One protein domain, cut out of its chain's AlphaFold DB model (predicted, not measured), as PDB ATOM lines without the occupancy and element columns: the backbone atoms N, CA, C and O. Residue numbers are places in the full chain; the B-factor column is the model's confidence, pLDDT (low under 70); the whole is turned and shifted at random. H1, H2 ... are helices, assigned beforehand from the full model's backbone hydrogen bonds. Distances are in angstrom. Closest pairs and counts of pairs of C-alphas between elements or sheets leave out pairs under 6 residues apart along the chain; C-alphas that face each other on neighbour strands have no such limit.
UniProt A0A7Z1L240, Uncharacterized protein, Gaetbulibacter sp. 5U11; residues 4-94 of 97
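Overview. This is residues 4 to 94 of the 97 residues of an uncharacterized protein of Gaetbulibacter sp. 5U11 (UniProt A0A7Z1L240). This is an up-and-down bundle of four nearly aligned helices, H1 to H4, each running against the one before it in the chain. Seen end on, the helices make a diamond: H2 and H4 run the same way and touch across its short diagonal, while H1 and H3 sit at the far corners, apart from each other. H1 is the shortest of the four, and the nine-residue link after it covers the rest of the way to H2. The printed part has 91 residues with four named helices in the order H1, H2, H3, H4 and no named strand, and the class is all helix. The whole is compact, with a radius of gyration of the C-alphas of 12.6 A and spans of 36 by 26 by 16 A.

Arrangement. Begin with the longest helix, H4, residues 71 to 93, which touches the three others. Look first at H3, residues 47 to 64: it touches H4, with the C-alphas of Ser 48 and Ala 84 closest at 5.3 A, at a shallow tilt of 11 degrees, opposite ways. H2, residues 25 to 42, also touches H4, closest at the C-alphas of Met 25 and Ile 74, 5.6 A apart; these two run the same way at a shallow tilt of 15 degrees. H2 and H3 form a helical hairpin, with the C-alphas of Ile 36 and Ile 49 closest at 5.5 A. H1, residues 4 to 15, touches H4, closest at the C-alphas of Glu 4 and Leu 89, 6.5 A apart, opposite ways at a shallow tilt of 23 degrees. H1 touches H2 with residues 6 to 10 alone, and the closest C-alphas, those of Leu 7 and Ala 35, are 6.4 A apart. H1 and H3 are apart. In H1, H3 and H4 every O i to N i+4 pair is within hydrogen-bond range; in H2, 12 of 14 are.

Along the chain. Find C-alpha 71 at (280.198, 30.734, -58.389); from there H4 runs 32.1 A to C-alpha 93 at (258.332, 35.708, -35.413). H3 runs 26.1 A from C-alpha 47 to C-alpha 64, and H2 runs 26.2 A from C-alpha 25 to C-alpha 42. For H1, start at C-alpha 4 at (263.336, 30.232, -34.796) and go 16.3 A to C-alpha 15.

Size, cuts and confidence. The two C-alphas farthest apart are those of Arg 66 and Asp 94, at 38.9 A. The printed part, residues 4 to 94, has no cut. The link from H2 to H3 is tight, those from H1 to H2 and from H3 to H4 are short, and no link is long. The mean pLDDT of the printed part is 93.3; look at residues 18 to 21, in the link from H1 to H2, for the four under 70.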
ATOM      1  N   GLU A   4     262.564  29.041 -34.451       96.06
ATOM      2  CA  GLU A   4     263.336  30.232 -34.796       96.06
ATOM      3  C   GLU A   4     264.834  30.039 -34.540       96.06
ATOM      4  O   GLU A   4     265.641  30.277 -35.429       96.06
ATOM      5  N   ASN A   5     265.216  29.466 -33.392       96.44
ATOM      6  CA  ASN A   5     266.627  29.230 -33.067       96.44
ATOM      7  C   ASN A   5     267.298  28.271 -34.057       96.44
ATOM      8  O   ASN A   5     268.424  28.510 -34.471       96.44
ATOM      9  N   LYS A   6     266.602  27.202 -34.467       96.81
ATOM     10  CA  LYS A   6     267.131  26.257 -35.465       96.81
ATOM     11  C   LYS A   6     267.362  26.926 -36.814       96.81
ATOM     12  O   LYS A   6     268.315  26.591 -37.501       96.81
ATOM     13  N   LEU A   7     266.469  27.828 -37.209       97.25
ATOM     14  CA  LEU A   7     266.582  28.547 -38.476       97.25
ATOM     15  C   LEU A   7     267.681  29.613 -38.421       97.25
ATOM     16  O   LEU A   7     268.444  29.735 -39.371       97.25
ATOM     17  N   ILE A   8     267.826  30.305 -37.289       96.25
ATOM     18  CA  ILE A   8     268.933  31.239 -37.043       96.25
ATOM     19  C   ILE A   8     270.281  30.511 -37.093       96.25
ATOM     20  O   ILE A   8     271.215  31.010 -37.708       96.25
ATOM     21  N   GLU A   9     270.395  29.314 -36.513       95.50
ATOM     22  CA  GLU A   9     271.621  28.506 -36.606       95.50
ATOM     23  C   GLU A   9     271.970  28.136 -38.058       95.50
ATOM     24  O   GLU A   9     273.141  28.156 -38.431       95.50
ATOM     25  N   LEU A  10     270.971  27.847 -38.900       95.56
ATOM     26  CA  LEU A  10     271.194  27.602 -40.330       95.56
ATOM     27  C   LEU A  10     271.658  28.865 -41.067       95.56
ATOM     28  O   LEU A  10     272.537  28.779 -41.921       95.56
ATOM     29  N   LEU A  11     271.112  30.036 -40.729       94.12
ATOM     30  CA  LEU A  11     271.596  31.313 -41.265       94.12
ATOM     31  C   LEU A  11     273.028  31.603 -40.813       94.12
ATOM     32  O   LEU A  11     273.859  32.014 -41.610       94.12
ATOM     33  N   GLN A  12     273.365  31.288 -39.565       92.06
ATOM     34  CA  GLN A  12     274.738  31.395 -39.083       92.06
ATOM     35  C   GLN A  12     275.680  30.426 -39.812       92.06
ATOM     36  O   GLN A  12     276.829  30.785 -40.048       92.06
ATOM     37  N   GLU A  13     275.235  29.227 -40.200       90.62
ATOM     38  CA  GLU A  13     276.001  28.311 -41.071       90.62
ATOM     39  C   GLU A  13     276.266  28.955 -42.455       90.62
ATOM     40  O   GLU A  13     277.354  28.815 -43.021       90.62
ATOM     41  N   ILE A  14     275.301  29.731 -42.963       88.88
ATOM     42  CA  ILE A  14     275.398  30.536 -44.194       88.88
ATOM     43  C   ILE A  14     276.263  31.802 -44.031       88.88
ATOM     44  O   ILE A  14     276.821  32.280 -45.009       88.88
ATOM     45  N   ASP A  15     276.406  32.354 -42.832       85.38
ATOM     46  CA  ASP A  15     277.181  33.586 -42.633       85.38
ATOM     47  C   ASP A  15     278.617  33.321 -42.148       85.38
ATOM     48  O   ASP A  15     279.481  34.195 -42.229       85.38
ATOM     49  N   HIS A  16     278.906  32.114 -41.648       82.75
ATOM     50  CA  HIS A  16     280.230  31.773 -41.120       82.75
ATOM     51  C   HIS A  16     281.315  31.597 -42.188       82.75
ATOM     52  O   HIS A  16     282.493  31.771 -41.856       82.75
ATOM     53  N   LYS A  17     280.979  31.235 -43.436       80.44
ATOM     54  CA  LYS A  17     282.002  31.140 -44.486       80.44
ATOM     55  C   LYS A  17     282.244  32.529 -45.065       80.44
ATOM     56  O   LYS A  17     281.319  33.210 -45.500       80.44
ATOM     57  N   ARG A  18     283.503  32.966 -45.015       63.81
ATOM     58  CA  ARG A  18     283.894  34.345 -45.352       63.81
ATOM     59  C   ARG A  18     283.950  34.581 -46.854       63.81
ATOM     60  O   ARG A  18     283.707  35.704 -47.284       63.81
ATOM     61  N   ASP A  19     284.248  33.538 -47.624       68.88
ATOM     62  CA  ASP A  19     284.384  33.623 -49.070       68.88
ATOM     63  C   ASP A  19     283.260  32.853 -49.769       68.88
ATOM     64  O   ASP A  19     283.022  31.670 -49.522       68.88
ATOM     65  N   PHE A  20     282.595  33.513 -50.719       61.09
ATOM     66  CA  PHE A  20     281.487  32.943 -51.493       61.09
ATOM     67  C   PHE A  20     281.855  31.648 -52.243       61.09
ATOM     68  O   PHE A  20     280.988  30.820 -52.513       61.09
ATOM     69  N   GLY A  21     283.142  31.448 -52.552       62.19
ATOM     70  CA  GLY A  21     283.661  30.228 -53.179       62.19
ATOM     71  C   GLY A  21     283.809  29.026 -52.237       62.19
ATOM     72  O   GLY A  21     284.116  27.933 -52.707       62.19
ATOM     73  N   GLU A  22     283.602  29.199 -50.928       74.12
ATOM     74  CA  GLU A  22     283.684  28.111 -49.944       74.12
ATOM     75  C   GLU A  22     282.374  27.321 -49.827       74.12
ATOM     76  O   GLU A  22     282.362  26.243 -49.223       74.12
ATOM     77  N   TYR A  23     281.275  27.833 -50.389       81.69
ATOM     78  CA  TYR A  23     280.004  27.121 -50.460       81.69
ATOM     79  C   TYR A  23     279.996  26.133 -51.616       81.69
ATOM     80  O   TYR A  23     280.350  26.450 -52.749       81.69
ATOM     81  N   THR A  24     279.512  24.931 -51.339       89.25
ATOM     82  CA  THR A  24     279.149  23.975 -52.379       89.25
ATOM     83  C   THR A  24     277.640  23.959 -52.566       89.25
ATOM     84  O   THR A  24     276.879  24.085 -51.607       89.25
ATOM     85  N   MET A  25     277.195  23.736 -53.803       91.50
ATOM     86  CA  MET A  25     275.773  23.607 -54.132       91.50
ATOM     87  C   MET A  25     275.049  22.602 -53.214       91.50
ATOM     88  O   MET A  25     273.984  22.880 -52.675       91.50
ATOM     89  N   THR A  26     275.694  21.464 -52.947       91.69
ATOM     90  CA  THR A  26     275.169  20.400 -52.083       91.69
ATOM     91  C   THR A  26     275.047  20.809 -50.611       91.69
ATOM     92  O   THR A  26     274.171  20.308 -49.909       91.69
ATOM     93  N   GLU A  27     275.915  21.685 -50.096       93.31
ATOM     94  CA  GLU A  27     275.753  22.222 -48.736       93.31
ATOM     95  C   GLU A  27     274.505  23.102 -48.643       93.31
ATOM     96  O   GLU A  27     273.724  22.949 -47.706       93.31
ATOM     97  N   LEU A  28     274.283  23.965 -49.636       94.81
ATOM     98  CA  LEU A  28     273.113  24.847 -49.684       94.81
ATOM     99  C   LEU A  28     271.812  24.056 -49.796       94.81
ATOM    100  O   LEU A  28     270.852  24.339 -49.084       94.81
ATOM    101  N   GLU A  29     271.809  23.006 -50.615       95.12
ATOM    102  CA  GLU A  29     270.688  22.074 -50.723       95.12
ATOM    103  C   GLU A  29     270.355  21.429 -49.370       95.12
ATOM    104  O   GLU A  29     269.208  21.470 -48.929       95.12
ATOM    105  N   LYS A  30     271.365  20.937 -48.638       96.12
ATOM    106  CA  LYS A  30     271.169  20.379 -47.289       96.12
ATOM    107  C   LYS A  30     270.618  21.406 -46.305       96.12
ATOM    108  O   LYS A  30     269.817  21.050 -45.439       96.12
ATOM    109  N   ILE A  31     271.052  22.661 -46.392       96.69
ATOM    110  CA  ILE A  31     270.520  23.735 -45.544       96.69
ATOM    111  C   ILE A  31     269.045  23.984 -45.880       96.69
ATOM    112  O   ILE A  31     268.218  24.021 -44.967       96.69
ATOM    113  N   ALA A  32     268.694  24.049 -47.166       97.62
ATOM    114  CA  ALA A  32     267.312  24.198 -47.607       97.62
ATOM    115  C   ALA A  32     266.425  23.031 -47.132       97.62
ATOM    116  O   ALA A  32     265.347  23.255 -46.582       97.62
ATOM    117  N   GLU A  33     266.893  21.784 -47.239       98.06
ATOM    118  CA  GLU A  33     266.180  20.604 -46.733       98.06
ATOM    119  C   GLU A  33     265.966  20.649 -45.213       98.06
ATOM    120  O   GLU A  33     264.871  20.362 -44.716       98.06
ATOM    121  N   LYS A  34     267.000  21.017 -44.442       98.19
ATOM    122  CA  LYS A  34     266.892  21.184 -42.981       98.19
ATOM    123  C   LYS A  34     265.887  22.283 -42.620       98.19
ATOM    124  O   LYS A  34     265.099  22.096 -41.685       98.19
ATOM    125  N   ALA A  35     265.892  23.396 -43.354       98.00
ATOM    126  CA  ALA A  35     264.947  24.491 -43.169       98.00
ATOM    127  C   ALA A  35     263.511  24.040 -43.475       98.00
ATOM    128  O   ALA A  35     262.641  24.200 -42.620       98.00
ATOM    129  N   ILE A  36     263.269  23.354 -44.601       98.38
ATOM    130  CA  ILE A  36     261.957  22.771 -44.944       98.38
ATOM    131  C   ILE A  36     261.473  21.840 -43.831       98.38
ATOM    132  O   ILE A  36     260.339  21.959 -43.368       98.38
ATOM    133  N   ASN A  37     262.320  20.923 -43.362       98.19
ATOM    134  CA  ASN A  37     261.965  19.979 -42.300       98.19
ATOM    135  C   ASN A  37     261.653  20.669 -40.964       98.19
ATOM    136  O   ASN A  37     260.868  20.159 -40.164       98.19
ATOM    137  N   THR A  38     262.284  21.810 -40.699       97.94
ATOM    138  CA  THR A  38     262.055  22.603 -39.489       97.94
ATOM    139  C   THR A  38     260.755  23.395 -39.594       97.94
ATOM    140  O   THR A  38     259.921  23.303 -38.695       97.94
ATOM    141  N   ILE A  39     260.550  24.098 -40.710       97.81
ATOM    142  CA  ILE A  39     259.351  24.899 -40.973       97.81
ATOM    143  C   ILE A  39     258.121  23.999 -41.073       97.81
ATOM    144  O   ILE A  39     257.124  24.274 -40.421       97.81
ATOM    145  N   SER A  40     258.191  22.884 -41.800       97.31
ATOM    146  CA  SER A  40     257.044  21.984 -42.008       97.31
ATOM    147  C   SER A  40     256.483  21.376 -40.724       97.31
ATOM    148  O   SER A  40     255.278  21.164 -40.621       97.31
ATOM    149  N   LYS A  41     257.330  21.142 -39.715       96.88
ATOM    150  CA  LYS A  41     256.896  20.679 -38.387       96.88
ATOM    151  C   LYS A  41     256.148  21.748 -37.591       96.88
ATOM    152  O   LYS A  41     255.436  21.399 -36.656       96.88
ATOM    153  N   TYR A  42     256.347  23.021 -37.922       96.50
ATOM    154  CA  TYR A  42     255.727  24.160 -37.250       96.50
ATOM    155  C   TYR A  42     254.525  24.708 -38.037       96.50
ATOM    156  O   TYR A  42     253.439  24.846 -37.484       96.50
ATOM    157  N   LYS A  43     254.713  24.984 -39.332       95.81
ATOM    158  CA  LYS A  43     253.727  25.536 -40.264       95.81
ATOM    159  C   LYS A  43     253.873  24.864 -41.642       95.81
ATOM    160  O   LYS A  43     254.586  25.381 -42.504       95.81
ATOM    161  N   PRO A  44     253.222  23.707 -41.865       95.06
ATOM    162  CA  PRO A  44     253.373  22.915 -43.093       95.06
ATOM    163  C   PRO A  44     252.891  23.621 -44.364       95.06
ATOM    164  O   PRO A  44     253.406  23.336 -45.438       95.06
ATOM    165  N   GLU A  45     251.964  24.571 -44.232       95.19
ATOM    166  CA  GLU A  45     251.412  25.366 -45.340       95.19
ATOM    167  C   GLU A  45     252.178  26.682 -45.574       95.19
ATOM    168  O   GLU A  45     251.682  27.594 -46.230       95.19
ATOM    169  N   SER A  46     253.370  26.831 -44.986       96.25
ATOM    170  CA  SER A  46     254.180  28.039 -45.155       96.25
ATOM    171  C   SER A  46     254.632  28.206 -46.608       96.25
ATOM    172  O   SER A  46     255.223  27.297 -47.192       96.25
ATOM    173  N   GLU A  47     254.429  29.399 -47.169       95.94
ATOM    174  CA  GLU A  47     254.921  29.780 -48.499       95.94
ATOM    175  C   GLU A  47     256.443  29.598 -48.621       95.94
ATOM    176  O   GLU A  47     256.925  29.108 -49.642       95.94
ATOM    177  N   SER A  48     257.189  29.858 -47.542       96.75
ATOM    178  CA  SER A  48     258.647  29.708 -47.513       96.75
ATOM    179  C   SER A  48     259.118  28.272 -47.742       96.75
ATOM    180  O   SER A  48     260.234  28.053 -48.204       96.75
ATOM    181  N   ILE A  49     258.271  27.261 -47.502       97.75
ATOM    182  CA  ILE A  49     258.590  25.879 -47.896       97.75
ATOM    183  C   ILE A  49     258.672  25.763 -49.422       97.75
ATOM    184  O   ILE A  49     259.530  25.043 -49.932       97.75
ATOM    185  N   ASN A  50     257.791  26.441 -50.156       97.06
ATOM    186  CA  ASN A  50     257.808  26.412 -51.617       97.06
ATOM    187  C   ASN A  50     259.010  27.189 -52.164       97.06
ATOM    188  O   ASN A  50     259.683  26.681 -53.054       97.06
ATOM    189  N   GLU A  51     259.346  28.338 -51.577       97.25
ATOM    190  CA  GLU A  51     260.554  29.108 -51.917       97.25
ATOM    191  C   GLU A  51     261.840  28.276 -51.712       97.25
ATOM    192  O   GLU A  51     262.717  28.212 -52.580       97.25
ATOM    193  N   LEU A  52     261.929  27.536 -50.603       98.06
ATOM    194  CA  LEU A  52     263.044  26.616 -50.350       98.06
ATOM    195  C   LEU A  52     263.076  25.450 -51.348       98.06
ATOM    196  O   LEU A  52     264.147  25.065 -51.814       98.06
ATOM    197  N   LYS A  53     261.917  24.900 -51.732       97.88
ATOM    198  CA  LYS A  53     261.843  23.861 -52.774       97.88
ATOM    199  C   LYS A  53     262.288  24.379 -54.142       97.88
ATOM    200  O   LYS A  53     262.924  23.629 -54.877       97.88
ATOM    201  N   GLU A  54     261.983  25.627 -54.493       97.12
ATOM    202  CA  GLU A  54     262.503  26.246 -55.720       97.12
ATOM    203  C   GLU A  54     264.029  26.396 -55.671       97.12
ATOM    204  O   GLU A  54     264.704  26.117 -56.660       97.12
ATOM    205  N   SER A  55     264.590  26.708 -54.501       96.12
ATOM    206  CA  SER A  55     266.047  26.749 -54.296       96.12
ATOM    207  C   SER A  55     266.701  25.377 -54.542       96.12
ATOM    208  O   SER A  55     267.726  25.287 -55.217       96.12
ATOM    209  N   ILE A  56     266.067  24.288 -54.084       97.62
ATOM    210  CA  ILE A  56     266.510  22.908 -54.365       97.62
ATOM    211  C   ILE A  56     266.387  22.580 -55.861       97.62
ATOM    212  O   ILE A  56     267.316  22.037 -56.453       97.62
ATOM    213  N   LYS A  57     265.283  22.956 -56.519       97.12
ATOM    214  CA  LYS A  57     265.133  22.759 -57.975       97.12
ATOM    215  C   LYS A  57     266.214  23.492 -58.770       97.12
ATOM    216  O   LYS A  57     266.658  22.999 -59.808       97.12
ATOM    217  N   LEU A  58     266.624  24.667 -58.299       95.94
ATOM    218  CA  LEU A  58     267.702  25.437 -58.900       95.94
ATOM    219  C   LEU A  58     269.054  24.715 -58.741       95.94
ATOM    220  O   LEU A  58     269.768  24.557 -59.733       95.94
ATOM    221  N   SER A  59     269.347  24.180 -57.548       95.44
ATOM    222  CA  SER A  59     270.496  23.282 -57.311       95.44
ATOM    223  C   SER A  59     270.504  22.105 -58.296       95.44
ATOM    224  O   SER A  59     271.472  21.906 -59.039       95.44
ATOM    225  N   ASP A  60     269.385  21.379 -58.386       96.12
ATOM    226  CA  ASP A  60     269.211  20.230 -59.281       96.12
ATOM    227  C   ASP A  60     269.490  20.579 -60.745       96.12
ATOM    228  O   ASP A  60     270.138  19.818 -61.475       96.12
ATOM    229  N   LYS A  61     268.982  21.731 -61.198       97.38
ATOM    230  CA  LYS A  61     269.210  22.236 -62.553       97.38
ATOM    231  C   LYS A  61     270.706  22.419 -62.809       97.38
ATOM    232  O   LYS A  61     271.225  21.883 -63.788       97.38
ATOM    233  N   PHE A  62     271.417  23.097 -61.912       96.25
ATOM    234  CA  PHE A  62     272.849  23.355 -62.065       96.25
ATOM    235  C   PHE A  62     273.709  22.090 -61.940       96.25
ATOM    236  O   PHE A  62     274.741  21.956 -62.608       96.25
ATOM    237  N   HIS A  63     273.277  21.107 -61.149       94.31
ATOM    238  CA  HIS A  63     273.898  19.784 -61.138       94.31
ATOM    239  C   HIS A  63     273.756  19.079 -62.491       94.31
ATOM    240  O   HIS A  63     274.760  18.603 -63.033       94.31
ATOM    241  N   LYS A  64     272.553  19.073 -63.079       96.19
ATOM    242  CA  LYS A  64     272.284  18.475 -64.402       96.19
ATOM    243  C   LYS A  64     273.065  19.161 -65.522       96.19
ATOM    244  O   LYS A  64     273.599  18.485 -66.397       96.19
ATOM    245  N   GLU A  65     273.199  20.482 -65.455       96.44
ATOM    246  CA  GLU A  65     273.978  21.290 -66.402       96.44
ATOM    247  C   GLU A  65     275.499  21.189 -66.187       96.44
ATOM    248  O   GLU A  65     276.271  21.752 -66.960       96.44
ATOM    249  N   ARG A  66     275.956  20.470 -65.147       93.62
ATOM    250  CA  ARG A  66     277.366  20.409 -64.707       93.62
ATOM    251  C   ARG A  66     277.960  21.781 -64.354       93.62
ATOM    252  O   ARG A  66     279.176  21.923 -64.261       93.62
ATOM    253  N   SER A  67     277.101  22.760 -64.094       94.06
ATOM    254  CA  SER A  67     277.434  24.134 -63.729       94.06
ATOM    255  C   SER A  67     277.359  24.372 -62.211       94.06
ATOM    256  O   SER A  67     277.528  25.494 -61.754       94.06
ATOM    257  N   HIS A  68     277.191  23.318 -61.404       89.62
ATOM    258  CA  HIS A  68     277.139  23.359 -59.931       89.62
ATOM    259  C   HIS A  68     278.423  23.845 -59.227       89.62
ATOM    260  O   HIS A  68     278.419  24.020 -58.014       89.62
ATOM    261  N   ARG A  69     279.533  24.024 -59.960       90.50
ATOM    262  CA  ARG A  69     280.780  24.640 -59.456       90.50
ATOM    263  C   ARG A  69     280.945  26.099 -59.890       90.50
ATOM    264  O   ARG A  69     281.943  26.721 -59.541       90.50
ATOM    265  N   ASN A  70     280.029  26.617 -60.707       93.50
ATOM    266  CA  ASN A  70     280.035  28.020 -61.094       93.50
ATOM    267  C   ASN A  70     279.604  28.867 -59.886       93.50
ATOM    268  O   ASN A  70     278.596  28.570 -59.249       93.50
ATOM    269  N   ILE A  71     280.390  29.899 -59.579       91.06
ATOM    270  CA  ILE A  71     280.198  30.734 -58.389       91.06
ATOM    271  C   ILE A  71     278.867  31.487 -58.454       91.06
ATOM    272  O   ILE A  71     278.160  31.527 -57.454       91.06
ATOM    273  N   ASP A  72     278.487  32.021 -59.615       92.19
ATOM    274  CA  ASP A  72     277.236  32.773 -59.770       92.19
ATOM    275  C   ASP A  72     276.020  31.879 -59.493       92.19
ATOM    276  O   ASP A  72     275.135  32.241 -58.723       92.19
ATOM    277  N   ASN A  73     276.036  30.649 -60.007       94.19
ATOM    278  CA  ASN A  73     274.989  29.663 -59.747       94.19
ATOM    279  C   ASN A  73     274.898  29.277 -58.261       94.19
ATOM    280  O   ASN A  73     273.802  29.109 -57.724       94.19
ATOM    281  N   ILE A  74     276.045  29.117 -57.591       93.31
ATOM    282  CA  ILE A  74     276.091  28.850 -56.145       93.31
ATOM    283  C   ILE A  74     275.498  30.043 -55.387       93.31
ATOM    284  O   ILE A  74     274.705  29.853 -54.466       93.31
ATOM    285  N   MET A  75     275.823  31.268 -55.806       92.12
ATOM    286  CA  MET A  75     275.290  32.493 -55.212       92.12
ATOM    287  C   MET A  75     273.784  32.646 -55.406       92.12
ATOM    288  O   MET A  75     273.108  33.127 -54.496       92.12
ATOM    289  N   ASP A  76     273.242  32.214 -56.539       94.00
ATOM    290  CA  ASP A  76     271.799  32.231 -56.772       94.00
ATOM    291  C   ASP A  76     271.067  31.281 -55.811       94.00
ATOM    292  O   ASP A  76     270.091  31.678 -55.169       94.00
ATOM    293  N   VAL A  77     271.576  30.057 -55.628       95.25
ATOM    294  CA  VAL A  77     271.005  29.099 -54.662       95.25
ATOM    295  C   VAL A  77     271.185  29.581 -53.222       95.25
ATOM    296  O   VAL A  77     270.257  29.448 -52.418       95.25
ATOM    297  N   LEU A  78     272.331  30.189 -52.897       94.62
ATOM    298  CA  LEU A  78     272.619  30.764 -51.580       94.62
ATOM    299  C   LEU A  78     271.601  31.852 -51.236       94.62
ATOM    300  O   LEU A  78     270.951  31.778 -50.196       94.62
ATOM    301  N   ARG A  79     271.439  32.842 -52.123       93.56
ATOM    302  CA  ARG A  79     270.523  33.975 -51.930       93.56
ATOM    303  C   ARG A  79     269.083  33.511 -51.810       93.56
ATOM    304  O   ARG A  79     268.390  33.949 -50.900       93.56
ATOM    305  N   SER A  80     268.657  32.608 -52.692       95.50
ATOM    306  CA  SER A  80     267.304  32.054 -52.668       95.50
ATOM    307  C   SER A  80     267.024  31.307 -51.357       95.50
ATOM    308  O   SER A  80     266.005  31.546 -50.710       95.50
ATOM    309  N   THR A  81     267.966  30.472 -50.905       96.50
ATOM    310  CA  THR A  81     267.853  29.743 -49.631       96.50
ATOM    311  C   THR A  81     267.805  30.696 -48.438       96.50
ATOM    312  O   THR A  81     266.922  30.572 -47.591       96.50
ATOM    313  N   LYS A  82     268.736  31.656 -48.376       95.75
ATOM    314  CA  LYS A  82     268.848  32.627 -47.281       95.75
ATOM    315  C   LYS A  82     267.581  33.479 -47.162       95.75
ATOM    316  O   LYS A  82     266.962  33.497 -46.100       95.75
ATOM    317  N   PHE A  83     267.134  34.057 -48.276       96.06
ATOM    318  CA  PHE A  83     265.946  34.905 -48.327       96.06
ATOM    319  C   PHE A  83     264.680  34.187 -47.844       96.06
ATOM    320  O   PHE A  83     263.879  34.769 -47.113       96.06
ATOM    321  N   ALA A  84     264.492  32.919 -48.218       97.44
ATOM    322  CA  ALA A  84     263.323  32.150 -47.799       97.44
ATOM    323  C   ALA A  84     263.306  31.892 -46.278       97.44
ATOM    324  O   ALA A  84     262.246  31.926 -45.649       97.44
ATOM    325  N   ILE A  85     264.476  31.657 -45.668       97.81
ATOM    326  CA  ILE A  85     264.595  31.470 -44.213       97.81
ATOM    327  C   ILE A  85     264.343  32.793 -43.477       97.81
ATOM    328  O   ILE A  85     263.565  32.815 -42.522       97.81
ATOM    329  N   GLU A  86     264.952  33.890 -43.930       97.38
ATOM    330  CA  GLU A  86     264.766  35.233 -43.357       97.38
ATOM    331  C   GLU A  86     263.309  35.690 -43.453       97.38
ATOM    332  O   GLU A  86     262.720  36.116 -42.462       97.38
ATOM    333  N   SER A  87     262.687  35.512 -44.621       96.88
ATOM    334  CA  SER A  87     261.282  35.859 -44.847       96.88
ATOM    335  C   SER A  87     260.350  35.115 -43.898       96.88
ATOM    336  O   SER A  87     259.393  35.697 -43.390       96.88
ATOM    337  N   PHE A  88     260.623  33.835 -43.630       97.75
ATOM    338  CA  PHE A  88     259.854  33.063 -42.662       97.75
ATOM    339  C   PHE A  88     260.039  33.584 -41.233       97.75
ATOM    340  O   PHE A  88     259.060  33.740 -40.504       97.75
ATOM    341  N   LEU A  89     261.286  33.861 -40.836       97.75
ATOM    342  CA  LEU A  89     261.606  34.384 -39.508       97.75
ATOM    343  C   LEU A  89     260.932  35.733 -39.248       97.75
ATOM    344  O   LEU A  89     260.335  35.920 -38.187       97.75
ATOM    345  N   TYR A  90     260.947  36.623 -40.236       96.88
ATOM    346  CA  TYR A  90     260.264  37.904 -40.158       96.88
ATOM    347  C   TYR A  90     258.739  37.735 -40.090       96.88
ATOM    348  O   TYR A  90     258.108  38.181 -39.136       96.88
ATOM    349  N   LYS A  91     258.132  37.026 -41.055       96.31
ATOM    350  CA  LYS A  91     256.664  36.882 -41.153       96.31
ATOM    351  C   LYS A  91     256.039  36.189 -39.934       96.31
ATOM    352  O   LYS A  91     254.928  36.544 -39.550       96.31
ATOM    353  N   GLU A  92     256.705  35.187 -39.357       96.56
ATOM    354  CA  GLU A  92     256.127  34.386 -38.266       96.56
ATOM    355  C   GLU A  92     256.561  34.824 -36.866       96.56
ATOM    356  O   GLU A  92     255.817  34.600 -35.910       96.56
ATOM    357  N   PHE A  93     257.753  35.408 -36.724       95.94
ATOM    358  CA  PHE A  93     258.332  35.708 -35.413       95.94
ATOM    359  C   PHE A  93     258.754  37.169 -35.231       95.94
ATOM    360  O   PHE A  93     259.216  37.498 -34.141       95.94
ATOM    361  N   ASP A  94     258.586  38.025 -36.246       95.75
ATOM    362  CA  ASP A  94     259.015  39.432 -36.225       95.75
ATOM    363  C   ASP A  94     260.522  39.580 -35.928       95.75
ATOM    364  O   ASP A  94     260.966  40.465 -35.198       95.75
TER     365      ASP A  94